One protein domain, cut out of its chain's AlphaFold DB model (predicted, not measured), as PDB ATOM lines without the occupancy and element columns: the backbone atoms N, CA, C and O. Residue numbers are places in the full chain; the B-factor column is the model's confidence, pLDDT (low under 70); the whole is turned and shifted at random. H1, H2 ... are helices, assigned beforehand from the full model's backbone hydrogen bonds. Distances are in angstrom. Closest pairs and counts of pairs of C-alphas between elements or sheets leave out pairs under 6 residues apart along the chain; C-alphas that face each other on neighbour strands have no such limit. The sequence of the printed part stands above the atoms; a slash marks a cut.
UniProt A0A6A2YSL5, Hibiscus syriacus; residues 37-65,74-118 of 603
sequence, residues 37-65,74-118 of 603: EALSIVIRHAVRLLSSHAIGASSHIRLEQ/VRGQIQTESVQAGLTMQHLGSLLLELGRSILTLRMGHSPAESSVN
ATOM      1  N   GLU A  37     -31.556  34.315  32.125       72.69
ATOM      2  CA  GLU A  37     -32.214  34.998  31.010       72.69
ATOM      3  C   GLU A  37     -31.940  36.505  31.072       72.69
ATOM      4  O   GLU A  37     -31.531  37.091  30.067       72.69
ATOM      5  N   ALA A  38     -32.069  37.119  32.254       70.31
ATOM      6  CA  ALA A  38     -31.692  38.512  32.481       70.31
ATOM      7  C   ALA A  38     -30.209  38.769  32.165       70.31
ATOM      8  O   ALA A  38     -29.895  39.706  31.427       70.31
ATOM      9  N   LEU A  39     -29.300  37.904  32.633       77.31
ATOM     10  CA  LEU A  39     -27.876  37.975  32.283       77.31
ATOM     11  C   LEU A  39     -27.663  37.864  30.762       77.31
ATOM     12  O   LEU A  39     -26.912  38.649  30.190       77.31
ATOM     13  N   SER A  40     -28.367  36.959  30.076       74.31
ATOM     14  CA  SER A  40     -28.276  36.793  28.618       74.31
ATOM     15  C   SER A  40     -28.755  38.028  27.841       74.31
ATOM     16  O   SER A  40     -28.284  38.285  26.732       74.31
ATOM     17  N   ILE A  41     -29.699  38.794  28.398       74.25
ATOM     18  CA  ILE A  41     -30.174  40.062  27.833       74.25
ATOM     19  C   ILE A  41     -29.109  41.138  28.055       74.25
ATOM     20  O   ILE A  41     -28.721  41.805  27.097       74.25
ATOM     21  N   VAL A  42     -28.566  41.253  29.273       76.62
ATOM     22  CA  VAL A  42     -27.480  42.196  29.595       76.62
ATOM     23  C   VAL A  42     -26.241  41.933  28.733       76.62
ATOM     24  O   VAL A  42     -25.724  42.877  28.147       76.62
ATOM     25  N   ILE A  43     -25.820  40.675  28.548       79.19
ATOM     26  CA  ILE A  43     -24.718  40.303  27.640       79.19
ATOM     27  C   ILE A  43     -25.027  40.737  26.201       79.19
ATOM     28  O   ILE A  43     -24.202  41.392  25.568       79.19
ATOM     29  N   ARG A  44     -26.221  40.429  25.672       76.38
ATOM     30  CA  ARG A  44     -26.602  40.805  24.297       76.38
ATOM     31  C   ARG A  44     -26.678  42.321  24.094       76.38
ATOM     32  O   ARG A  44     -26.343  42.799  23.013       76.38
ATOM     33  N   HIS A  45     -27.077  43.086  25.109       68.56
ATOM     34  CA  HIS A  45     -27.026  44.548  25.062       68.56
ATOM     35  C   HIS A  45     -25.598  45.084  25.203       68.56
ATOM     36  O   HIS A  45     -25.224  45.965  24.435       68.56
ATOM     37  N   ALA A  46     -24.776  44.519  26.090       71.69
ATOM     38  CA  ALA A  46     -23.371  44.883  26.226       71.69
ATOM     39  C   ALA A  46     -22.598  44.652  24.921       71.69
ATOM     40  O   ALA A  46     -21.895  45.553  24.486       71.69
ATOM     41  N   VAL A  47     -22.789  43.517  24.237       72.00
ATOM     42  CA  VAL A  47     -22.155  43.230  22.933       72.00
ATOM     43  C   VAL A  47     -22.553  44.253  21.862       72.00
ATOM     44  O   VAL A  47     -21.685  44.729  21.138       72.00
ATOM     45  N   ARG A  48     -23.831  44.662  21.795       70.56
ATOM     46  CA  ARG A  48     -24.295  45.721  20.872       70.56
ATOM     47  C   ARG A  48     -23.734  47.104  21.223       70.56
ATOM     48  O   ARG A  48     -23.404  47.882  20.330       70.56
ATOM     49  N   LEU A  49     -23.633  47.419  22.514       67.50
ATOM     50  CA  LEU A  49     -23.048  48.673  22.993       67.50
ATOM     51  C   LEU A  49     -21.542  48.715  22.717       67.50
ATOM     52  O   LEU A  49     -21.065  49.734  22.229       67.50
ATOM     53  N   LEU A  50     -20.833  47.605  22.943       69.38
ATOM     54  CA  LEU A  50     -19.424  47.398  22.606       69.38
ATOM     55  C   LEU A  50     -19.191  47.592  21.108       69.38
ATOM     56  O   LEU A  50     -18.366  48.421  20.748       69.38
ATOM     57  N   SER A  51     -19.939  46.912  20.231       65.44
ATOM     58  CA  SER A  51     -19.769  47.090  18.783       65.44
ATOM     59  C   SER A  51     -20.069  48.525  18.338       65.44
ATOM     60  O   SER A  51     -19.316  49.084  17.555       65.44
ATOM     61  N   SER A  52     -21.114  49.164  18.877       63.19
ATOM     62  CA  SER A  52     -21.450  50.552  18.531       63.19
ATOM     63  C   SER A  52     -20.410  51.570  19.027       63.19
ATOM     64  O   SER A  52     -20.021  52.455  18.269       63.19
ATOM     65  N   HIS A  53     -19.970  51.477  20.285       59.81
ATOM     66  CA  HIS A  53     -19.115  52.495  20.908       59.81
ATOM     67  C   HIS A  53     -17.627  52.249  20.662       59.81
ATOM     68  O   HIS A  53     -16.894  53.216  20.485       59.81
ATOM     69  N   ALA A  54     -17.168  50.995  20.592       55.91
ATOM     70  CA  ALA A  54     -15.774  50.707  20.257       55.91
ATOM     71  C   ALA A  54     -15.466  51.082  18.802       55.91
ATOM     72  O   ALA A  54     -14.432  51.689  18.555       55.91
ATOM     73  N   ILE A  55     -16.384  50.832  17.854       55.47
ATOM     74  CA  ILE A  55     -16.209  51.292  16.466       55.47
ATOM     75  C   ILE A  55     -16.167  52.825  16.411       55.47
ATOM     76  O   ILE A  55     -15.252  53.363  15.800       55.47
ATOM     77  N   GLY A  56     -17.073  53.531  17.101       53.75
ATOM     78  CA  GLY A  56     -17.058  55.003  17.154       53.75
ATOM     79  C   GLY A  56     -15.819  55.603  17.840       53.75
ATOM     80  O   GLY A  56     -15.322  56.646  17.419       53.75
ATOM     81  N   ALA A  57     -15.282  54.933  18.865       52.34
ATOM     82  CA  ALA A  57     -14.030  55.320  19.514       52.34
ATOM     83  C   ALA A  57     -12.798  55.025  18.639       52.34
ATOM     84  O   ALA A  57     -11.821  55.766  18.704       52.34
ATOM     85  N   SER A  58     -12.841  53.978  17.805       52.03
ATOM     86  CA  SER A  58     -11.773  53.623  16.862       52.03
ATOM     87  C   SER A  58     -11.785  54.464  15.581       52.03
ATOM     88  O   SER A  58     -10.722  54.858  15.108       52.03
ATOM     89  N   SER A  59     -12.960  54.793  15.031       52.31
ATOM     90  CA  SER A  59     -13.096  55.533  13.766       52.31
ATOM     91  C   SER A  59     -12.608  56.984  13.841       52.31
ATOM     92  O   SER A  59     -12.382  57.609  12.809       52.31
ATOM     93  N   HIS A  60     -12.428  57.515  15.054       52.50
ATOM     94  CA  HIS A  60     -11.887  58.848  15.319       52.50
ATOM     95  C   HIS A  60     -10.449  58.838  15.871       52.50
ATOM     96  O   HIS A  60      -9.987  59.858  16.379       52.50
ATOM     97  N   ILE A  61      -9.690  57.736  15.741       55.84
ATOM     98  CA  ILE A  61      -8.262  57.688  16.127       55.84
ATOM     99  C   ILE A  61      -7.399  58.405  15.071       55.84
ATOM    100  O   ILE A  61      -6.610  57.839  14.315       55.84
ATOM    101  N   ARG A  62      -7.533  59.732  15.071       57.25
ATOM    102  CA  ARG A  62      -6.846  60.699  14.207       57.25
ATOM    103  C   ARG A  62      -5.313  60.656  14.336       57.25
ATOM    104  O   ARG A  62      -4.599  61.091  13.433       57.25
ATOM    105  N   LEU A  63      -4.817  60.039  15.416       59.12
ATOM    106  CA  LEU A  63      -3.415  59.666  15.644       59.12
ATOM    107  C   LEU A  63      -2.777  58.882  14.489       59.12
ATOM    108  O   LEU A  63      -1.573  59.026  14.287       59.12
ATOM    109  N   GLU A  64      -3.528  58.043  13.769       60.66
ATOM    110  CA  GLU A  64      -2.974  57.249  12.664       60.66
ATOM    111  C   GLU A  64      -2.892  58.070  11.368       60.66
ATOM    112  O   GLU A  64      -1.814  58.195  10.783       60.66
ATOM    113  N   GLN A  65      -3.995  58.728  10.993       62.19
ATOM    114  CA  GLN A  65      -4.106  59.530   9.769       62.19
ATOM    115  C   GLN A  65      -3.188  60.769   9.773       62.19
ATOM    116  O   GLN A  65      -2.542  61.077   8.772       62.19
ATOM    117  N   VAL A  74      -3.904  71.321  15.157       81.19
ATOM    118  CA  VAL A  74      -4.218  69.911  14.871       81.19
ATOM    119  C   VAL A  74      -3.628  68.984  15.938       81.19
ATOM    120  O   VAL A  74      -4.324  68.107  16.444       81.19
ATOM    121  N   ARG A  75      -2.370  69.193  16.351       78.69
ATOM    122  CA  ARG A  75      -1.752  68.368  17.404       78.69
ATOM    123  C   ARG A  75      -2.448  68.518  18.762       78.69
ATOM    124  O   ARG A  75      -2.581  67.518  19.465       78.69
ATOM    125  N   GLY A  76      -2.915  69.718  19.109       80.38
ATOM    126  CA  GLY A  76      -3.720  69.961  20.310       80.38
ATOM    127  C   GLY A  76      -5.077  69.254  20.257       80.38
ATOM    128  O   GLY A  76      -5.441  68.564  21.207       80.38
ATOM    129  N   GLN A  77      -5.776  69.326  19.117       80.25
ATOM    130  CA  GLN A  77      -7.027  68.590  18.901       80.25
ATOM    131  C   GLN A  77      -6.818  67.072  19.036       80.25
ATOM    132  O   GLN A  77      -7.534  66.431  19.803       80.25
ATOM    133  N   ILE A  78      -5.791  66.512  18.388       79.62
ATOM    134  CA  ILE A  78      -5.436  65.087  18.497       79.62
ATOM    135  C   ILE A  78      -5.160  64.692  19.958       79.62
ATOM    136  O   ILE A  78      -5.565  63.610  20.382       79.62
ATOM    137  N   GLN A  79      -4.502  65.544  20.754       80.94
ATOM    138  CA  GLN A  79      -4.290  65.282  22.183       80.94
ATOM    139  C   GLN A  79      -5.612  65.246  22.964       80.94
ATOM    140  O   GLN A  79      -5.821  64.316  23.742       80.94
ATOM    141  N   THR A  80      -6.519  66.203  22.743       79.00
ATOM    142  CA  THR A  80      -7.838  66.230  23.399       79.00
ATOM    143  C   THR A  80      -8.693  65.020  23.012       79.00
ATOM    144  O   THR A  80      -9.241  64.353  23.890       79.00
ATOM    145  N   GLU A  81      -8.747  64.681  21.721       77.69
ATOM    146  CA  GLU A  81      -9.442  63.496  21.200       77.69
ATOM    147  C   GLU A  81      -8.858  62.200  21.795       77.69
ATOM    148  O   GLU A  81      -9.608  61.328  22.232       77.69
ATOM    149  N   SER A  82      -7.529  62.101  21.918       76.81
ATOM    150  CA  SER A  82      -6.849  60.937  22.515       76.81
ATOM    151  C   SER A  82      -7.134  60.774  24.012       76.81
ATOM    152  O   SER A  82      -7.305  59.651  24.486       76.81
ATOM    153  N   VAL A  83      -7.199  61.875  24.771       79.81
ATOM    154  CA  VAL A  83      -7.553  61.850  26.202       79.81
ATOM    155  C   VAL A  83      -9.009  61.416  26.387       79.81
ATOM    156  O   VAL A  83      -9.284  60.552  27.220       79.81
ATOM    157  N   GLN A  84      -9.926  61.948  25.574       78.50
ATOM    158  CA  GLN A  84     -11.339  61.564  25.606       78.50
ATOM    159  C   GLN A  84     -11.533  60.089  25.222       78.50
ATOM    160  O   GLN A  84     -12.239  59.360  25.921       78.50
ATOM    161  N   ALA A  85     -10.854  59.613  24.171       74.38
ATOM    162  CA  ALA A  85     -10.849  58.200  23.798       74.38
ATOM    163  C   ALA A  85     -10.340  57.323  24.957       74.38
ATOM    164  O   ALA A  85     -11.007  56.360  25.337       74.38
ATOM    165  N   GLY A  86      -9.228  57.705  25.596       76.50
ATOM    166  CA  GLY A  86      -8.688  57.019  26.773       76.50
ATOM    167  C   GLY A  86      -9.681  56.918  27.937       76.50
ATOM    168  O   GLY A  86      -9.832  55.840  28.513       76.50
ATOM    169  N   LEU A  87     -10.406  57.999  28.245       69.94
ATOM    170  CA  LEU A  87     -11.445  58.009  29.282       69.94
ATOM    171  C   LEU A  87     -12.615  57.076  28.925       69.94
ATOM    172  O   LEU A  87     -12.999  56.233  29.737       69.94
ATOM    173  N   THR A  88     -13.135  57.147  27.695       70.69
ATOM    174  CA  THR A  88     -14.217  56.241  27.256       70.69
ATOM    175  C   THR A  88     -13.786  54.771  27.255       70.69
ATOM    176  O   THR A  88     -14.578  53.899  27.605       70.69
ATOM    177  N   MET A  89     -12.514  54.479  26.964       74.25
ATOM    178  CA  MET A  89     -11.960  53.123  27.026       74.25
ATOM    179  C   MET A  89     -11.834  52.607  28.471       74.25
ATOM    180  O   MET A  89     -12.005  51.412  28.714       74.25
ATOM    181  N   GLN A  90     -11.612  53.491  29.452       73.88
ATOM    182  CA  GLN A  90     -11.677  53.141  30.877       73.88
ATOM    183  C   GLN A  90     -13.113  52.826  31.321       73.88
ATOM    184  O   GLN A  90     -13.312  51.856  32.055       73.88
ATOM    185  N   HIS A  91     -14.115  53.574  30.842       69.19
ATOM    186  CA  HIS A  91     -15.536  53.247  31.058       69.19
ATOM    187  C   HIS A  91     -15.951  51.943  30.362       69.19
ATOM    188  O   HIS A  91     -16.784  51.195  30.867       69.19
ATOM    189  N   LEU A  92     -15.351  51.626  29.215       77.88
ATOM    190  CA  LEU A  92     -15.593  50.358  28.530       77.88
ATOM    191  C   LEU A  92     -14.985  49.181  29.311       77.88
ATOM    192  O   LEU A  92     -15.643  48.162  29.518       77.88
ATOM    193  N   GLY A  93     -13.757  49.350  29.810       77.75
ATOM    194  CA  GLY A  93     -13.081  48.382  30.674       77.75
ATOM    195  C   GLY A  93     -13.803  48.140  32.004       77.75
ATOM    196  O   GLY A  93     -13.847  47.002  32.469       77.75
ATOM    197  N   SER A  94     -14.419  49.169  32.596       69.44
ATOM    198  CA  SER A  94     -15.210  49.019  33.822       69.44
ATOM    199  C   SER A  94     -16.508  48.240  33.599       69.44
ATOM    200  O   SER A  94     -16.796  47.304  34.347       69.44
ATOM    201  N   LEU A  95     -17.249  48.551  32.532       77.00
ATOM    202  CA  LEU A  95     -18.452  47.808  32.140       77.00
ATOM    203  C   LEU A  95     -18.139  46.334  31.833       77.00
ATOM    204  O   LEU A  95     -18.891  45.447  32.238       77.00
ATOM    205  N   LEU A  96     -17.009  46.057  31.174       80.56
ATOM    206  CA  LEU A  96     -16.523  44.696  30.930       80.56
ATOM    207  C   LEU A  96     -16.157  43.954  32.226       80.56
ATOM    208  O   LEU A  96     -16.448  42.762  32.341       80.56
ATOM    209  N   LEU A  97     -15.560  44.638  33.210       80.25
ATOM    210  CA  LEU A  97     -15.198  44.051  34.504       80.25
ATOM    211  C   LEU A  97     -16.440  43.605  35.290       80.25
ATOM    212  O   LEU A  97     -16.506  42.458  35.735       80.25
ATOM    213  N   GLU A  98     -17.435  44.483  35.434       76.56
ATOM    214  CA  GLU A  98     -18.656  44.179  36.195       76.56
ATOM    215  C   GLU A  98     -19.542  43.151  35.462       76.56
ATOM    216  O   GLU A  98     -20.160  42.295  36.102       76.56
ATOM    217  N   LEU A  99     -19.530  43.139  34.121       82.25
ATOM    218  CA  LEU A  99     -20.150  42.078  33.320       82.25
ATOM    219  C   LEU A  99     -19.458  40.724  33.537       82.25
ATOM    220  O   LEU A  99     -20.130  39.729  33.812       82.25
ATOM    221  N   GLY A 100     -18.124  40.676  33.453       82.31
ATOM    222  CA  GLY A 100     -17.342  39.458  33.679       82.31
ATOM    223  C   GLY A 100     -17.529  38.907  35.093       82.31
ATOM    224  O   GLY A 100     -17.776  37.714  35.272       82.31
ATOM    225  N   ARG A 101     -17.519  39.790  36.098       77.19
ATOM    226  CA  ARG A 101     -17.864  39.460  37.484       77.19
ATOM    227  C   ARG A 101     -19.281  38.898  37.595       77.19
ATOM    228  O   ARG A 101     -19.452  37.847  38.204       77.19
ATOM    229  N   SER A 102     -20.273  39.535  36.972       76.94
ATOM    230  CA  SER A 102     -21.662  39.053  36.972       76.94
ATOM    231  C   SER A 102     -21.773  37.639  36.390       76.94
ATOM    232  O   SER A 102     -22.382  36.773  37.019       76.94
ATOM    233  N   ILE A 103     -21.114  37.368  35.257       81.88
ATOM    234  CA  ILE A 103     -21.058  36.038  34.625       81.88
ATOM    235  C   ILE A 103     -20.445  34.992  35.569       81.88
ATOM    236  O   ILE A 103     -20.997  33.903  35.709       81.88
ATOM    237  N   LEU A 104     -19.360  35.322  36.278       82.31
ATOM    238  CA  LEU A 104     -18.725  34.424  37.258       82.31
ATOM    239  C   LEU A 104     -19.618  34.089  38.470       82.31
ATOM    240  O   LEU A 104     -19.329  33.133  39.193       82.31
ATOM    241  N   THR A 105     -20.703  34.838  38.697       81.12
ATOM    242  CA  THR A 105     -21.687  34.544  39.756       81.12
ATOM    243  C   THR A 105     -22.880  33.702  39.300       81.12
ATOM    244  O   THR A 105     -23.743  33.388  40.122       81.12
ATOM    245  N   LEU A 106     -22.929  33.301  38.025       84.56
ATOM    246  CA  LEU A 106     -23.936  32.377  37.509       84.56
ATOM    247  C   LEU A 106     -23.843  31.018  38.222       84.56
ATOM    248  O   LEU A 106     -22.797  30.364  38.249       84.56
ATOM    249  N   ARG A 107     -24.969  30.570  38.773       82.00
ATOM    250  CA  ARG A 107     -25.173  29.229  39.318       82.00
ATOM    251  C   ARG A 107     -26.222  28.516  38.479       82.00
ATOM    252  O   ARG A 107     -27.355  28.977  38.387       82.00
ATOM    253  N   MET A 108     -25.841  27.382  37.900       81.81
ATOM    254  CA  MET A 108     -26.776  26.434  37.299       81.81
ATOM    255  C   MET A 108     -27.119  25.382  38.354       81.81
ATOM    256  O   MET A 108     -26.212  24.758  38.904       81.81
ATOM    257  N   GLY A 109     -28.405  25.224  38.667       77.44
ATOM    258  CA  GLY A 109     -28.888  24.126  39.506       77.44
ATOM    259  C   GLY A 109     -29.250  22.888  38.684       77.44
ATOM    260  O   GLY A 109     -28.936  22.798  37.498       77.44
ATOM    261  N   HIS A 110     -29.951  21.941  39.306       76.75
ATOM    262  CA  HIS A 110     -30.414  20.704  38.666       76.75
ATOM    263  C   HIS A 110     -31.670  20.924  37.805       76.75
ATOM    264  O   HIS A 110     -32.049  20.054  37.024       76.75
ATOM    265  N   SER A 111     -32.307  22.092  37.920       73.12
ATOM    266  CA  SER A 111     -33.378  22.552  37.033       73.12
ATOM    267  C   SER A 111     -33.237  24.052  36.720       73.12
ATOM    268  O   SER A 111     -32.574  24.770  37.477       73.12
ATOM    269  N   PRO A 112     -33.880  24.574  35.655       70.12
ATOM    270  CA  PRO A 112     -33.867  26.008  35.354       70.12
ATOM    271  C   PRO A 112     -34.390  26.883  36.504       70.12
ATOM    272  O   PRO A 112     -33.843  27.952  36.751       70.12
ATOM    273  N   ALA A 113     -35.365  26.400  37.283       70.56
ATOM    274  CA  ALA A 113     -35.912  27.100  38.455       70.56
ATOM    275  C   ALA A 113     -34.960  27.148  39.675       70.56
ATOM    276  O   ALA A 113     -35.273  27.761  40.692       70.56
ATOM    277  N   GLU A 114     -33.796  26.500  39.595       72.06
ATOM    278  CA  GLU A 114     -32.702  26.641  40.564       72.06
ATOM    279  C   GLU A 114     -31.554  27.512  40.031       72.06
ATOM    280  O   GLU A 114     -30.611  27.817  40.767       72.06
ATOM    281  N   SER A 115     -31.605  27.904  38.754       75.62
ATOM    282  CA  SER A 115     -30.563  28.712  38.132       75.62
ATOM    283  C   SER A 115     -30.701  30.188  38.514       75.62
ATOM    284  O   SER A 115     -31.796  30.742  38.568       75.62
ATOM    285  N   SER A 116     -29.585  30.828  38.855       79.88
ATOM    286  CA  SER A 116     -29.587  32.192  39.398       79.88
ATOM    287  C   SER A 116     -28.247  32.885  39.201       79.88
ATOM    288  O   SER A 116     -27.201  32.244  39.093       79.88
ATOM    289  N   VAL A 117     -28.272  34.214  39.177       81.00
ATOM    290  CA  VAL A 117     -27.082  35.066  39.161       81.00
ATOM    291  C   VAL A 117     -27.110  35.919  40.424       81.00
ATOM    292  O   VAL A 117     -28.144  36.482  40.781       81.00
ATOM    293  N   ASN A 118     -25.986  36.014  41.130       79.19
ATOM    294  CA  ASN A 118     -25.874  36.855  42.320       79.19
ATOM    295  C   ASN A 118     -24.567  37.655  42.264       79.19
ATOM    296  O   ASN A 118     -23.586  37.236  42.883       79.19
TER     297      ASN A 118
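What this domain is: This is residues 37 to 65 and 74 to 118 of the 603 residues of a protein of Hibiscus syriacus (UniProt A0A6A2YSL5). Two long helices, H1 and H3, run opposite ways side by side as a slender pair. Tiny H2 packs on H3 near one end, and beyond the other end residues 105 to 118 fold back on themselves, with residues 109 to 114 sticking out. The printed part has 74 residues with three named helices, H1, H2, H3, and no named strand: all helix. It is extended, radius of gyration of the C-alphas 17.6 A, spanning 60 by 16 by 14 A.

How they stand to each other: H1, residues 37 to 59, touches H3, residues 74 to 104, at a shallow tilt of 15 degrees, opposite ways; their closest C-alphas, Ala 57 and Ala 85, are 6.1 A apart. H2, residues 62 to 65, touches residues 78 to 82 of H3 alone; the closest C-alphas, Arg 62 and Ile 78, are 6.3 A apart. H1 and H2 are apart. In H1 and H3 every O i to N i+4 pair is within hydrogen-bond range; H2 is too short for one.

Where its parts are: H1 begins at C-alpha 37 (-32.214, 34.998, 31.010) and is 32.9 A long. H3 measures 44.4 A, ending at C-alpha 104 (-18.725, 34.424, 37.258).

The domain as a whole: Residues 66 to 73 are not printed; C-alphas 65 and 74 are 11.6 A apart. The pLDDT is under 70 at residues 45, 49 to 65, 87, 91 and 94.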